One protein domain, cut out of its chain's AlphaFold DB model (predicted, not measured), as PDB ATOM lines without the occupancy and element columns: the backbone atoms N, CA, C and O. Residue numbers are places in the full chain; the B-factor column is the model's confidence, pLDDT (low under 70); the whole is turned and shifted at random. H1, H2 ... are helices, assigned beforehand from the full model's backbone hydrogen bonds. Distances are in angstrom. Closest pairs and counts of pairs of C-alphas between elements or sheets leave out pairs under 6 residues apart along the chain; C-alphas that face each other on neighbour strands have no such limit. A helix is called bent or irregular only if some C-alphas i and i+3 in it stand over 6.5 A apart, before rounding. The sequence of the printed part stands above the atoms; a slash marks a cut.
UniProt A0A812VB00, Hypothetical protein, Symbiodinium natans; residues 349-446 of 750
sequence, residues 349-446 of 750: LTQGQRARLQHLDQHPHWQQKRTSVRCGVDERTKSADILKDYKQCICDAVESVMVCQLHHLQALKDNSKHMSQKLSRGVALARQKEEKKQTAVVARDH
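Overview. This is residues 349 to 446 of the 750 residues of the protein "Hypothetical protein" of Symbiodinium natans (UniProt A0A812VB00). One long helix, H4, makes a long arm that sticks out from a small head, with its residues 416 to 446 standing free. The head is built of three short helices, H1, H2 and H3, the first part of H4, which folds back along H3 as a helical hairpin, and a long loop of residues 373 to 384; H4 has a kink of 57 degrees near residue 408, inside this head. The printed part has 98 residues with four named helices, in the order H1, H2, H3, H4 along the chain, and no named strand, and its class is all helix. The whole is extended, with a radius of gyration of the C-alphas of 21.9 A, and spans 77 by 24 by 22 A, the arm making the length.

Along the chain. H4 is the longest helix, residues 401 to 446, and measures 63.3 A from first to last C-alpha. It begins at C-alpha 401, at (-19.064, -6.393, -20.154), and ends at C-alpha 446, at (16.442, 44.740, -31.484). H4 is irregular: C-alphas 407 and 410 are 7.5 A apart, where about 5 A is the distance in a regular helix, and its line is a rough one. Before it comes H3, residues 385 to 395, 15.1 A long. H2, residues 364 to 372, is 12.0 A long. H1, residues 351 to 361, is 15.3 A long and begins at C-alpha 351, at (-29.539, -15.990, -26.625).

Arrangement. H4 touches H3 with its residues 401 to 415 alone. The closest C-alphas of the two are those of Cys 393 and Cys 404, 5.7 A apart. Their lines stand at a shallow tilt of 31 degrees, opposite ways, and the two form a helical hairpin. H4 only just touches H2, with 3 pairs of C-alphas within 8 A, and does so with residue 401 alone. The closest C-alphas there are those of Arg 370 and Val 401, 7.1 A apart, and the lines stand at a steep tilt of 46 degrees, the same way. H2 and H3 are close but not clearly touching, with the C-alphas of Arg 370 and Ile 394 the closest, 7.0 A apart. H1 touches no helix. It is close to H2 but not clearly touching: the C-alphas of Asp 361 and Gln 367 are the closest, 6.3 A apart, and the lines are about perpendicular at 89 degrees. It is likewise close to H4 but not clearly touching, with the C-alphas of Asp 361 and Val 401 the closest, 6.9 A apart. H1 and H3 are apart. In H1, H2 and H3 every backbone O i to N i+4 pair is within hydrogen-bond range, and in H4 40 of 42 are.

Size, cuts and confidence. The two C-alphas farthest apart are those of Gly 352 and His 446, 77.8 A. Without residues 416 to 446, the body has 67 residues and spans 36 by 22 by 18 A, with a radius of gyration of 12.4 A. The printed part has no cut. The links from H1 to H2, 2 residues, and from H3 to H4, 5 residues, are tight; the link from H2 to H3, 12 residues, is long. The mean pLDDT of the printed part is 81.4, and the 8 residues under 70 are residues 377 to 383, which lie in the long link, and residue 397, between H3 and H4.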
ATOM      1  N   LEU A 349     -24.610 -13.054 -31.565       93.62
ATOM      2  CA  LEU A 349     -24.630 -14.065 -30.512       93.62
ATOM      3  C   LEU A 349     -26.052 -14.577 -30.277       93.62
ATOM      4  O   LEU A 349     -26.986 -13.784 -30.109       93.62
ATOM      5  N   THR A 350     -26.195 -15.899 -30.205       91.31
ATOM      6  CA  THR A 350     -27.439 -16.557 -29.786       91.31
ATOM      7  C   THR A 350     -27.799 -16.173 -28.349       91.31
ATOM      8  O   THR A 350     -26.931 -15.839 -27.537       91.31
ATOM      9  N   GLN A 351     -29.082 -16.275 -27.990       88.94
ATOM     10  CA  GLN A 351     -29.539 -15.990 -26.625       88.94
ATOM     11  C   GLN A 351     -28.807 -16.848 -25.576       88.94
ATOM     12  O   GLN A 351     -28.449 -16.342 -24.515       88.94
ATOM     13  N   GLY A 352     -28.520 -18.117 -25.893       83.62
ATOM     14  CA  GLY A 352     -27.759 -19.010 -25.017       83.62
ATOM     15  C   GLY A 352     -26.314 -18.552 -24.795       83.62
ATOM     16  O   GLY A 352     -25.843 -18.545 -23.661       83.62
ATOM     17  N   GLN A 353     -25.621 -18.103 -25.847       89.62
ATOM     18  CA  GLN A 353     -24.263 -17.553 -25.721       89.62
ATOM     19  C   GLN A 353     -24.253 -16.271 -24.878       89.62
ATOM     20  O   GLN A 353     -23.411 -16.132 -23.990       89.62
ATOM     21  N   ARG A 354     -25.220 -15.366 -25.092       89.81
ATOM     22  CA  ARG A 354     -25.352 -14.142 -24.282       89.81
ATOM     23  C   ARG A 354     -25.604 -14.462 -22.811       89.81
ATOM     24  O   ARG A 354     -24.915 -13.913 -21.959       89.81
ATOM     25  N   ALA A 355     -26.515 -15.389 -22.514       83.94
ATOM     26  CA  ALA A 355     -26.809 -15.806 -21.145       83.94
ATOM     27  C   ALA A 355     -25.579 -16.411 -20.442       83.94
ATOM     28  O   ALA A 355     -25.288 -16.057 -19.301       83.94
ATOM     29  N   ARG A 356     -24.804 -17.262 -21.134       86.88
ATOM     30  CA  ARG A 356     -23.546 -17.810 -20.597       86.88
ATOM     31  C   ARG A 356     -22.525 -16.716 -20.297       86.88
ATOM     32  O   ARG A 356     -21.943 -16.706 -19.219       86.88
ATOM     33  N   LEU A 357     -22.338 -15.762 -21.210       89.69
ATOM     34  CA  LEU A 357     -21.421 -14.641 -20.988       89.69
ATOM     35  C   LEU A 357     -21.872 -13.731 -19.838       89.69
ATOM     36  O   LEU A 357     -21.047 -13.313 -19.033       89.69
ATOM     37  N   GLN A 358     -23.170 -13.457 -19.722       87.19
ATOM     38  CA  GLN A 358     -23.725 -12.699 -18.598       87.19
ATOM     39  C   GLN A 358     -23.546 -13.427 -17.263       87.19
ATOM     40  O   GLN A 358     -23.310 -12.781 -16.245       87.19
ATOM     41  N   HIS A 359     -23.646 -14.758 -17.247       86.06
ATOM     42  CA  HIS A 359     -23.363 -15.539 -16.048       86.06
ATOM     43  C   HIS A 359     -21.894 -15.398 -15.626       86.06
ATOM     44  O   HIS A 359     -21.617 -15.172 -14.451       86.06
ATOM     45  N   LEU A 360     -20.952 -15.412 -16.577       85.31
ATOM     46  CA  LEU A 360     -19.533 -15.162 -16.286       85.31
ATOM     47  C   LEU A 360     -19.274 -13.748 -15.737       85.31
ATOM     48  O   LEU A 360     -18.375 -13.565 -14.914       85.31
ATOM     49  N   ASP A 361     -20.085 -12.757 -16.119       85.75
ATOM     50  CA  ASP A 361     -20.004 -11.401 -15.560       85.75
ATOM     51  C   ASP A 361     -20.451 -11.308 -14.091       85.75
ATOM     52  O   ASP A 361     -20.144 -10.324 -13.412       85.75
ATOM     53  N   GLN A 362     -21.167 -12.313 -13.575       82.81
ATOM     54  CA  GLN A 362     -21.536 -12.372 -12.158       82.81
ATOM     55  C   GLN A 362     -20.328 -12.681 -11.266       82.81
ATOM     56  O   GLN A 362     -20.419 -12.506 -10.053       82.81
ATOM     57  N   HIS A 363     -19.190 -13.086 -11.837       83.19
ATOM     58  CA  HIS A 363     -17.957 -13.274 -11.084       83.19
ATOM     59  C   HIS A 363     -17.488 -11.943 -10.454       83.19
ATOM     60  O   HIS A 363     -17.525 -10.911 -11.134       83.19
ATOM     61  N   PRO A 364     -16.977 -11.925  -9.201       80.50
ATOM     62  CA  PRO A 364     -16.626 -10.693  -8.479       80.50
ATOM     63  C   PRO A 364     -15.745  -9.706  -9.262       80.50
ATOM     64  O   PRO A 364     -15.965  -8.496  -9.221       80.50
ATOM     65  N   HIS A 365     -14.791 -10.214 -10.047       76.69
ATOM     66  CA  HIS A 365     -13.931  -9.403 -10.921       76.69
ATOM     67  C   HIS A 365     -14.724  -8.572 -11.954       76.69
ATOM     68  O   HIS A 365     -14.417  -7.398 -12.183       76.69
ATOM     69  N   TRP A 366     -15.752  -9.149 -12.580       77.00
ATOM     70  CA  TRP A 366     -16.572  -8.456 -13.578       77.00
ATOM     71  C   TRP A 366     -17.660  -7.604 -12.938       77.00
ATOM     72  O   TRP A 366     -17.938  -6.513 -13.439       77.00
ATOM     73  N   GLN A 367     -18.179  -8.019 -11.781       79.88
ATOM     74  CA  GLN A 367     -19.031  -7.163 -10.960       79.88
ATOM     75  C   GLN A 367     -18.310  -5.869 -10.576       79.88
ATOM     76  O   GLN A 367     -18.871  -4.793 -10.760       79.88
ATOM     77  N   GLN A 368     -17.046  -5.946 -10.141       81.12
ATOM     78  CA  GLN A 368     -16.234  -4.768  -9.829       81.12
ATOM     79  C   GLN A 368     -16.053  -3.856 -11.052       81.12
ATOM     80  O   GLN A 368     -16.164  -2.634 -10.949       81.12
ATOM     81  N   LYS A 369     -15.806  -4.426 -12.239       77.25
ATOM     82  CA  LYS A 369     -15.740  -3.638 -13.479       77.25
ATOM     83  C   LYS A 369     -17.076  -2.973 -13.796       77.25
ATOM     84  O   LYS A 369     -17.088  -1.788 -14.123       77.25
ATOM     85  N   ARG A 370     -18.191  -3.689 -13.653       78.06
ATOM     86  CA  ARG A 370     -19.533  -3.148 -13.888       78.06
ATOM     87  C   ARG A 370     -19.869  -2.022 -12.906       78.06
ATOM     88  O   ARG A 370     -20.342  -0.982 -13.343       78.06
ATOM     89  N   THR A 371     -19.550  -2.169 -11.618       79.88
ATOM     90  CA  THR A 371     -19.783  -1.128 -10.597       79.88
ATOM     91  C   THR A 371     -18.833   0.063 -10.726       79.88
ATOM     92  O   THR A 371     -19.212   1.188 -10.395       79.88
ATOM     93  N   SER A 372     -17.622  -0.139 -11.258       80.12
ATOM     94  CA  SER A 372     -16.684   0.957 -11.545       80.12
ATOM     95  C   SER A 372     -17.194   1.906 -12.638       80.12
ATOM     96  O   SER A 372     -16.870   3.098 -12.644       80.12
ATOM     97  N   VAL A 373     -18.045   1.408 -13.541       77.31
ATOM     98  CA  VAL A 373     -18.729   2.221 -14.542       77.31
ATOM     99  C   VAL A 373     -20.003   2.784 -13.916       77.31
ATOM    100  O   VAL A 373     -21.029   2.118 -13.837       77.31
ATOM    101  N   ARG A 374     -19.963   4.046 -13.469       78.00
ATOM    102  CA  ARG A 374     -21.178   4.731 -12.998       78.00
ATOM    103  C   ARG A 374     -22.200   4.807 -14.134       78.00
ATOM    104  O   ARG A 374     -22.006   5.567 -15.084       78.00
ATOM    105  N   CYS A 375     -23.297   4.070 -13.982       80.81
ATOM    106  CA  CYS A 375     -24.419   4.039 -14.923       80.81
ATOM    107  C   CYS A 375     -25.345   5.262 -14.856       80.81
ATOM    108  O   CYS A 375     -26.325   5.342 -15.588       80.81
ATOM    109  N   GLY A 376     -25.014   6.255 -14.028       75.31
ATOM    110  CA  GLY A 376     -25.606   7.583 -14.138       75.31
ATOM    111  C   GLY A 376     -25.020   8.317 -15.341       75.31
ATOM    112  O   GLY A 376     -23.826   8.633 -15.357       75.31
ATOM    113  N   VAL A 377     -25.849   8.604 -16.345       57.72
ATOM    114  CA  VAL A 377     -25.496   9.544 -17.414       57.72
ATOM    115  C   VAL A 377     -25.472  10.937 -16.797       57.72
ATOM    116  O   VAL A 377     -26.495  11.603 -16.684       57.72
ATOM    117  N   ASP A 378     -24.300  11.375 -16.348       64.19
ATOM    118  CA  ASP A 378     -24.114  12.762 -15.943       64.19
ATOM    119  C   ASP A 378     -24.098  13.612 -17.227       64.19
ATOM    120  O   ASP A 378     -23.067  13.740 -17.897       64.19
ATOM    121  N   GLU A 379     -25.263  14.150 -17.618       60.75
ATOM    122  CA  GLU A 379     -25.470  14.955 -18.843       60.75
ATOM    123  C   GLU A 379     -24.487  16.134 -18.965       60.75
ATOM    124  O   GLU A 379     -24.286  16.698 -20.041       60.75
ATOM    125  N   ARG A 380     -23.841  16.511 -17.857       58.72
ATOM    126  CA  ARG A 380     -22.876  17.612 -17.778       58.72
ATOM    127  C   ARG A 380     -21.503  17.263 -18.337       58.72
ATOM    128  O   ARG A 380     -20.761  18.164 -18.733       58.72
ATOM    129  N   THR A 381     -21.146  15.983 -18.403       55.59
ATOM    130  CA  THR A 381     -19.904  15.581 -19.059       55.59
ATOM    131  C   THR A 381     -20.135  15.475 -20.560       55.59
ATOM    132  O   THR A 381     -20.738  14.523 -21.043       55.59
ATOM    133  N   LYS A 382     -19.577  16.426 -21.325       60.03
ATOM    134  CA  LYS A 382     -19.331  16.292 -22.776       60.03
ATOM    135  C   LYS A 382     -18.286  15.197 -23.061       60.03
ATOM    136  O   LYS A 382     -17.325  15.416 -23.800       60.03
ATOM    137  N   SER A 383     -18.393  14.044 -22.406       58.19
ATOM    138  CA  SER A 383     -17.683  12.838 -22.808       58.19
ATOM    139  C   SER A 383     -18.033  12.560 -24.264       58.19
ATOM    140  O   SER A 383     -19.198  12.665 -24.638       58.19
ATOM    141  N   ALA A 384     -17.019  12.257 -25.079       70.25
ATOM    142  CA  ALA A 384     -17.204  11.880 -26.477       70.25
ATOM    143  C   ALA A 384     -18.298  10.806 -26.583       70.25
ATOM    144  O   ALA A 384     -18.301   9.893 -25.756       70.25
ATOM    145  N   ASP A 385     -19.184  10.908 -27.579       82.44
ATOM    146  CA  ASP A 385     -20.341  10.015 -27.784       82.44
ATOM    147  C   ASP A 385     -19.974   8.522 -27.650       82.44
ATOM    148  O   ASP A 385     -20.707   7.735 -27.068       82.44
ATOM    149  N   ILE A 386     -18.738   8.169 -28.012       82.81
ATOM    150  CA  ILE A 386     -18.125   6.842 -27.852       82.81
ATOM    151  C   ILE A 386     -18.187   6.294 -26.412       82.81
ATOM    152  O   ILE A 386     -18.462   5.115 -26.202       82.81
ATOM    153  N   LEU A 387     -17.907   7.123 -25.399       83.50
ATOM    154  CA  LEU A 387     -17.986   6.704 -23.994       83.50
ATOM    155  C   LEU A 387     -19.433   6.574 -23.528       83.50
ATOM    156  O   LEU A 387     -19.700   5.786 -22.625       83.50
ATOM    157  N   LYS A 388     -20.347   7.346 -24.119       86.75
ATOM    158  CA  LYS A 388     -21.776   7.235 -23.841       86.75
ATOM    159  C   LYS A 388     -22.297   5.900 -24.361       86.75
ATOM    160  O   LYS A 388     -22.908   5.182 -23.583       86.75
ATOM    161  N   ASP A 389     -21.957   5.527 -25.592       89.19
ATOM    162  CA  ASP A 389     -22.391   4.261 -26.193       89.19
ATOM    163  C   ASP A 389     -21.825   3.050 -25.438       89.19
ATOM    164  O   ASP A 389     -22.556   2.118 -25.111       89.19
ATOM    165  N   TYR A 390     -20.541   3.095 -25.062       90.19
ATOM    166  CA  TYR A 390     -19.927   2.039 -24.253       90.19
ATOM    167  C   TYR A 390     -20.573   1.906 -22.864       90.19
ATOM    168  O   TYR A 390     -20.857   0.794 -22.416       90.19
ATOM    169  N   LYS A 391     -20.830   3.032 -22.182       88.81
ATOM    170  CA  LYS A 391     -21.538   3.035 -20.893       88.81
ATOM    171  C   LYS A 391     -22.948   2.485 -21.046       88.81
ATOM    172  O   LYS A 391     -23.331   1.629 -20.262       88.81
ATOM    173  N   GLN A 392     -23.680   2.941 -22.057       90.50
ATOM    174  CA  GLN A 392     -25.035   2.487 -22.344       90.50
ATOM    175  C   GLN A 392     -25.066   0.966 -22.531       90.50
ATOM    176  O   GLN A 392     -25.853   0.289 -21.880       90.50
ATOM    177  N   CYS A 393     -24.124   0.418 -23.306       92.00
ATOM    178  CA  CYS A 393     -23.993  -1.024 -23.504       92.00
ATOM    179  C   CYS A 393     -23.821  -1.791 -22.179       92.00
ATOM    180  O   CYS A 393     -24.518  -2.773 -21.934       92.00
ATOM    181  N   ILE A 394     -22.924  -1.335 -21.294       90.25
ATOM    182  CA  ILE A 394     -22.676  -2.002 -20.003       90.25
ATOM    183  C   ILE A 394     -23.869  -1.870 -19.050       90.25
ATOM    184  O   ILE A 394     -24.166  -2.800 -18.292       90.25
ATOM    185  N   CYS A 395     -24.507  -0.701 -19.059       87.50
ATOM    186  CA  CYS A 395     -25.493  -0.289 -18.069       87.50
ATOM    187  C   CYS A 395     -26.906  -0.776 -18.364       87.50
ATOM    188  O   CYS A 395     -27.643  -1.058 -17.422       87.50
ATOM    189  N   ASP A 396     -27.264  -0.957 -19.633       84.38
ATOM    190  CA  ASP A 396     -28.577  -1.489 -20.013       84.38
ATOM    191  C   ASP A 396     -28.722  -2.987 -19.700       84.38
ATOM    192  O   ASP A 396     -29.787  -3.565 -19.896       84.38
ATOM    193  N   ALA A 397     -27.661  -3.624 -19.186       65.06
ATOM    194  CA  ALA A 397     -27.601  -5.011 -18.722       65.06
ATOM    195  C   ALA A 397     -27.940  -6.087 -19.773       65.06
ATOM    196  O   ALA A 397     -27.914  -7.274 -19.447       65.06
ATOM    197  N   VAL A 398     -28.206  -5.707 -21.027       78.31
ATOM    198  CA  VAL A 398     -28.538  -6.652 -22.105       78.31
ATOM    199  C   VAL A 398     -27.307  -7.410 -22.589       78.31
ATOM    200  O   VAL A 398     -27.406  -8.588 -22.920       78.31
ATOM    201  N   GLU A 399     -26.137  -6.779 -22.592       90.56
ATOM    202  CA  GLU A 399     -24.905  -7.392 -23.090       90.56
ATOM    203  C   GLU A 399     -23.885  -7.599 -21.969       90.56
ATOM    204  O   GLU A 399     -23.926  -6.943 -20.918       90.56
ATOM    205  N   SER A 400     -22.975  -8.553 -22.180       91.88
ATOM    206  CA  SER A 400     -21.885  -8.784 -21.236       91.88
ATOM    207  C   SER A 400     -20.837  -7.671 -21.321       91.88
ATOM    208  O   SER A 400     -20.637  -7.055 -22.373       91.88
ATOM    209  N   VAL A 401     -20.120  -7.417 -20.225       90.69
ATOM    210  CA  VAL A 401     -19.064  -6.393 -20.154       90.69
ATOM    211  C   VAL A 401     -18.007  -6.638 -21.233       90.69
ATOM    212  O   VAL A 401     -17.529  -5.690 -21.860       90.69
ATOM    213  N   MET A 402     -17.677  -7.907 -21.479       91.19
ATOM    214  CA  MET A 402     -16.750  -8.323 -22.529       91.19
ATOM    215  C   MET A 402     -17.270  -7.979 -23.933       91.19
ATOM    216  O   MET A 402     -16.526  -7.396 -24.723       91.19
ATOM    217  N   VAL A 403     -18.535  -8.288 -24.246       93.25
ATOM    218  CA  VAL A 403     -19.135  -7.966 -25.555       93.25
ATOM    219  C   VAL A 403     -19.139  -6.457 -25.775       93.25
ATOM    220  O   VAL A 403     -18.674  -5.987 -26.813       93.25
ATOM    221  N   CYS A 404     -19.543  -5.680 -24.769       93.50
ATOM    222  CA  CYS A 404     -19.487  -4.222 -24.836       93.50
ATOM    223  C   CYS A 404     -18.063  -3.698 -25.046       93.50
ATOM    224  O   CYS A 404     -17.844  -2.784 -25.842       93.50
ATOM    225  N   GLN A 405     -17.069  -4.275 -24.364       91.19
ATOM    226  CA  GLN A 405     -15.672  -3.896 -24.568       91.19
ATOM    227  C   GLN A 405     -15.220  -4.151 -25.999       91.19
ATOM    228  O   GLN A 405     -14.612  -3.263 -26.585       91.19
ATOM    229  N   LEU A 406     -15.527  -5.315 -26.568       91.00
ATOM    230  CA  LEU A 406     -15.105  -5.681 -27.919       91.00
ATOM    231  C   LEU A 406     -15.838  -4.867 -28.988       91.00
ATOM    232  O   LEU A 406     -15.196  -4.368 -29.912       91.00
ATOM    233  N   HIS A 407     -17.145  -4.649 -28.829       91.81
ATOM    234  CA  HIS A 407     -17.949  -3.839 -29.744       91.81
ATOM    235  C   HIS A 407     -17.456  -2.387 -29.813       91.81
ATOM    236  O   HIS A 407     -17.344  -1.808 -30.893       91.81
ATOM    237  N   HIS A 408     -17.064  -1.819 -28.669       91.50
ATOM    238  CA  HIS A 408     -16.567  -0.446 -28.594       91.50
ATOM    239  C   HIS A 408     -15.034  -0.337 -28.636       91.50
ATOM    240  O   HIS A 408     -14.517   0.779 -28.603       91.50
ATOM    241  N   LEU A 409     -14.287  -1.443 -28.753       89.06
ATOM    242  CA  LEU A 409     -12.823  -1.448 -28.627       89.06
ATOM    243  C   LEU A 409     -12.155  -0.524 -29.643       89.06
ATOM    244  O   LEU A 409     -11.266   0.245 -29.282       89.06
ATOM    245  N   GLN A 410     -12.587  -0.585 -30.904       86.62
ATOM    246  CA  GLN A 410     -12.005   0.235 -31.963       86.62
ATOM    247  C   GLN A 410     -12.290   1.722 -31.728       86.62
ATOM    248  O   GLN A 410     -11.371   2.534 -31.753       86.62
ATOM    249  N   ALA A 411     -13.531   2.067 -31.380       87.62
ATOM    250  CA  ALA A 411     -13.904   3.440 -31.059       87.62
ATOM    251  C   ALA A 411     -13.154   3.963 -29.819       87.62
ATOM    252  O   ALA A 411     -12.695   5.104 -29.802       87.62
ATOM    253  N   LEU A 412     -12.961   3.126 -28.794       83.19
ATOM    254  CA  LEU A 412     -12.163   3.456 -27.611       83.19
ATOM    255  C   LEU A 412     -10.681   3.654 -27.963       83.19
ATOM    256  O   LEU A 412     -10.072   4.613 -27.483       83.19
ATOM    257  N   LYS A 413     -10.106   2.807 -28.830       84.12
ATOM    258  CA  LYS A 413      -8.734   2.956 -29.347       84.12
ATOM    259  C   LYS A 413      -8.579   4.245 -30.153       84.12
ATOM    260  O   LYS A 413      -7.641   5.002 -29.906       84.12
ATOM    261  N   ASP A 414      -9.511   4.537 -31.054       85.88
ATOM    262  CA  ASP A 414      -9.491   5.744 -31.880       85.88
ATOM    263  C   ASP A 414      -9.688   7.004 -31.040       85.88
ATOM    264  O   ASP A 414      -8.974   7.990 -31.229       85.88
ATOM    265  N   ASN A 415     -10.573   6.963 -30.041       83.31
ATOM    266  CA  ASN A 415     -10.739   8.056 -29.092       83.31
ATOM    267  C   ASN A 415      -9.484   8.250 -28.231       83.31
ATOM    268  O   ASN A 415      -9.058   9.384 -28.036       83.31
ATOM    269  N   SER A 416      -8.850   7.172 -27.762       76.94
ATOM    270  CA  SER A 416      -7.576   7.236 -27.034       76.94
ATOM    271  C   SER A 416      -6.473   7.861 -27.895       76.94
ATOM    272  O   SER A 416      -5.801   8.804 -27.472       76.94
ATOM    273  N   LYS A 417      -6.353   7.432 -29.158       82.56
ATOM    274  CA  LYS A 417      -5.421   8.004 -30.138       82.56
ATOM    275  C   LYS A 417      -5.719   9.478 -30.403       82.56
ATOM    276  O   LYS A 417      -4.802  10.294 -30.409       82.56
ATOM    277  N   HIS A 418      -6.986   9.843 -30.575       81.25
ATOM    278  CA  HIS A 418      -7.419  11.220 -30.787       81.25
ATOM    279  C   HIS A 418      -7.173  12.106 -29.555       81.25
ATOM    280  O   HIS A 418      -6.710  13.234 -29.704       81.25
ATOM    281  N   MET A 419      -7.414  11.604 -28.341       71.44
ATOM    282  CA  MET A 419      -7.103  12.301 -27.089       71.44
ATOM    283  C   MET A 419      -5.596  12.501 -26.925       71.44
ATOM    284  O   MET A 419      -5.163  13.609 -26.616       71.44
ATOM    285  N   SER A 420      -4.793  11.478 -27.229       73.19
ATOM    286  CA  SER A 420      -3.329  11.570 -27.261       73.19
ATOM    287  C   SER A 420      -2.843  12.598 -28.294       73.19
ATOM    288  O   SER A 420      -2.009  13.448 -27.988       73.19
ATOM    289  N   GLN A 421      -3.436  12.621 -29.493       84.94
ATOM    290  CA  GLN A 421      -3.142  13.624 -30.523       84.94
ATOM    291  C   GLN A 421      -3.593  15.040 -30.139       84.94
ATOM    292  O   GLN A 421      -2.909  16.013 -30.448       84.94
ATOM    293  N   LYS A 422      -4.743  15.195 -29.474       80.12
ATOM    294  CA  LYS A 422      -5.192  16.488 -28.941       80.12
ATOM    295  C   LYS A 422      -4.241  16.988 -27.865       80.12
ATOM    296  O   LYS A 422      -3.903  18.169 -27.878       80.12
ATOM    297  N   LEU A 423      -3.792  16.101 -26.980       74.25
ATOM    298  CA  LEU A 423      -2.812  16.427 -25.955       74.25
ATOM    299  C   LEU A 423      -1.485  16.850 -26.597       74.25
ATOM    300  O   LEU A 423      -0.975  17.919 -26.276       74.25
ATOM    301  N   SER A 424      -0.976  16.095 -27.575       77.62
ATOM    302  CA  SER A 424       0.275  16.430 -28.266       77.62
ATOM    303  C   SER A 424       0.180  17.725 -29.078       77.62
ATOM    304  O   SER A 424       1.098  18.541 -29.028       77.62
ATOM    305  N   ARG A 425      -0.947  17.989 -29.756       86.56
ATOM    306  CA  ARG A 425      -1.212  19.280 -30.417       86.56
ATOM    307  C   ARG A 425      -1.348  20.421 -29.420       86.56
ATOM    308  O   ARG A 425      -0.858  21.506 -29.700       86.56
ATOM    309  N   GLY A 426      -1.991  20.198 -28.275       80.00
ATOM    310  CA  GLY A 426      -2.088  21.184 -27.200       80.00
ATOM    311  C   GLY A 426      -0.707  21.579 -26.685       80.00
ATOM    312  O   GLY A 426      -0.402  22.766 -26.587       80.00
ATOM    313  N   VAL A 427       0.163  20.589 -26.473       77.31
ATOM    314  CA  VAL A 427       1.572  20.793 -26.114       77.31
ATOM    315  C   VAL A 427       2.334  21.521 -27.232       77.31
ATOM    316  O   VAL A 427       3.042  22.487 -26.959       77.31
ATOM    317  N   ALA A 428       2.153  21.132 -28.497       83.19
ATOM    318  CA  ALA A 428       2.813  21.775 -29.635       83.19
ATOM    319  C   ALA A 428       2.346  23.223 -29.866       83.19
ATOM    320  O   ALA A 428       3.163  24.091 -30.150       83.19
ATOM    321  N   LEU A 429       1.054  23.518 -29.706       87.31
ATOM    322  CA  LEU A 429       0.504  24.874 -29.800       87.31
ATOM    323  C   LEU A 429       0.957  25.745 -28.631       87.31
ATOM    324  O   LEU A 429       1.260  26.919 -28.836       87.31
ATOM    325  N   ALA A 430       1.034  25.182 -27.421       74.62
ATOM    326  CA  ALA A 430       1.622  25.872 -26.279       74.62
ATOM    327  C   ALA A 430       3.084  26.241 -26.572       74.62
ATOM    328  O   ALA A 430       3.470  27.392 -26.377       74.62
ATOM    329  N   ARG A 431       3.852  25.312 -27.157       82.69
ATOM    330  CA  ARG A 431       5.228  25.548 -27.607       82.69
ATOM    331  C   ARG A 431       5.323  26.597 -28.719       82.69
ATOM    332  O   ARG A 431       6.110  27.521 -28.599       82.69
ATOM    333  N   GLN A 432       4.491  26.531 -29.757       86.88
ATOM    334  CA  GLN A 432       4.507  27.512 -30.849       86.88
ATOM    335  C   GLN A 432       4.094  28.912 -30.371       86.88
ATOM    336  O   GLN A 432       4.627  29.924 -30.827       86.88
ATOM    337  N   LYS A 433       3.125  28.997 -29.451       89.06
ATOM    338  CA  LYS A 433       2.738  30.263 -28.815       89.06
ATOM    339  C   LYS A 433       3.904  30.838 -28.017       89.06
ATOM    340  O   LYS A 433       4.060  32.055 -27.985       89.06
ATOM    341  N   GLU A 434       4.718  29.974 -27.426       75.94
ATOM    342  CA  GLU A 434       5.933  30.370 -26.737       75.94
ATOM    343  C   GLU A 434       7.029  30.838 -27.694       75.94
ATOM    344  O   GLU A 434       7.568  31.926 -27.512       75.94
ATOM    345  N   GLU A 435       7.268  30.113 -28.784       86.31
ATOM    346  CA  GLU A 435       8.213  30.508 -29.835       86.31
ATOM    347  C   GLU A 435       7.832  31.867 -30.448       86.31
ATOM    348  O   GLU A 435       8.673  32.751 -30.570       86.31
ATOM    349  N   LYS A 436       6.544  32.110 -30.734       86.56
ATOM    350  CA  LYS A 436       6.073  33.420 -31.226       86.56
ATOM    351  C   LYS A 436       6.294  34.546 -30.218       86.56
ATOM    352  O   LYS A 436       6.623  35.663 -30.618       86.56
ATOM    353  N   LYS A 437       6.115  34.281 -28.920       82.38
ATOM    354  CA  LYS A 437       6.429  35.262 -27.872       82.38
ATOM    355  C   LYS A 437       7.929  35.530 -27.810       82.38
ATOM    356  O   LYS A 437       8.311  36.690 -27.708       82.38
ATOM    357  N   GLN A 438       8.766  34.502 -27.933       73.44
ATOM    358  CA  GLN A 438      10.221  34.658 -27.994       73.44
ATOM    359  C   GLN A 438      10.639  35.509 -29.199       73.44
ATOM    360  O   GLN A 438      11.390  36.464 -29.025       73.44
ATOM    361  N   THR A 439      10.104  35.247 -30.398       82.19
ATOM    362  CA  THR A 439      10.401  36.061 -31.590       82.19
ATOM    363  C   THR A 439       9.955  37.516 -31.412       82.19
ATOM    364  O   THR A 439      10.683  38.429 -31.793       82.19
ATOM    365  N   ALA A 440       8.796  37.755 -30.789       77.56
ATOM    366  CA  ALA A 440       8.314  39.107 -30.500       77.56
ATOM    367  C   ALA A 440       9.190  39.851 -29.474       77.56
ATOM    368  O   ALA A 440       9.368  41.064 -29.583       77.56
ATOM    369  N   VAL A 441       9.757  39.139 -28.496       73.38
ATOM    370  CA  VAL A 441      10.707  39.706 -27.528       73.38
ATOM    371  C   VAL A 441      12.023  40.064 -28.214       73.38
ATOM    372  O   VAL A 441      12.491  41.182 -28.045       73.38
ATOM    373  N   VAL A 442      12.566  39.178 -29.055       77.38
ATOM    374  CA  VAL A 442      13.798  39.454 -29.817       77.38
ATOM    375  C   VAL A 442      13.617  40.652 -30.751       77.38
ATOM    376  O   VAL A 442      14.492  41.509 -30.814       77.38
ATOM    377  N   ALA A 443      12.469  40.769 -31.425       75.56
ATOM    378  CA  ALA A 443      12.166  41.932 -32.263       75.56
ATOM    379  C   ALA A 443      12.106  43.243 -31.453       75.56
ATOM    380  O   ALA A 443      12.590  44.275 -31.915       75.56
ATOM    381  N   ARG A 444      11.561  43.204 -30.229       72.31
ATOM    382  CA  ARG A 444      11.510  44.364 -29.325       72.31
ATOM    383  C   ARG A 444      12.893  44.731 -28.776       72.31
ATOM    384  O   ARG A 444      13.211  45.911 -28.699       72.31
ATOM    385  N   ASP A 445      13.718  43.747 -28.436       70.56
ATOM    386  CA  ASP A 445      15.086  43.981 -27.959       70.56
ATOM    387  C   ASP A 445      15.974  44.554 -29.076       70.56
ATOM    388  O   ASP A 445      16.788  45.440 -28.822       70.56
ATOM    389  N   HIS A 446      15.758  44.145 -30.332       71.88
ATOM    390  CA  HIS A 446      16.442  44.740 -31.484       71.88
ATOM    391  C   HIS A 446      16.058  46.215 -31.688       71.88
ATOM    392  O   HIS A 446      16.928  47.045 -31.942       71.88
TER     393      HIS A 446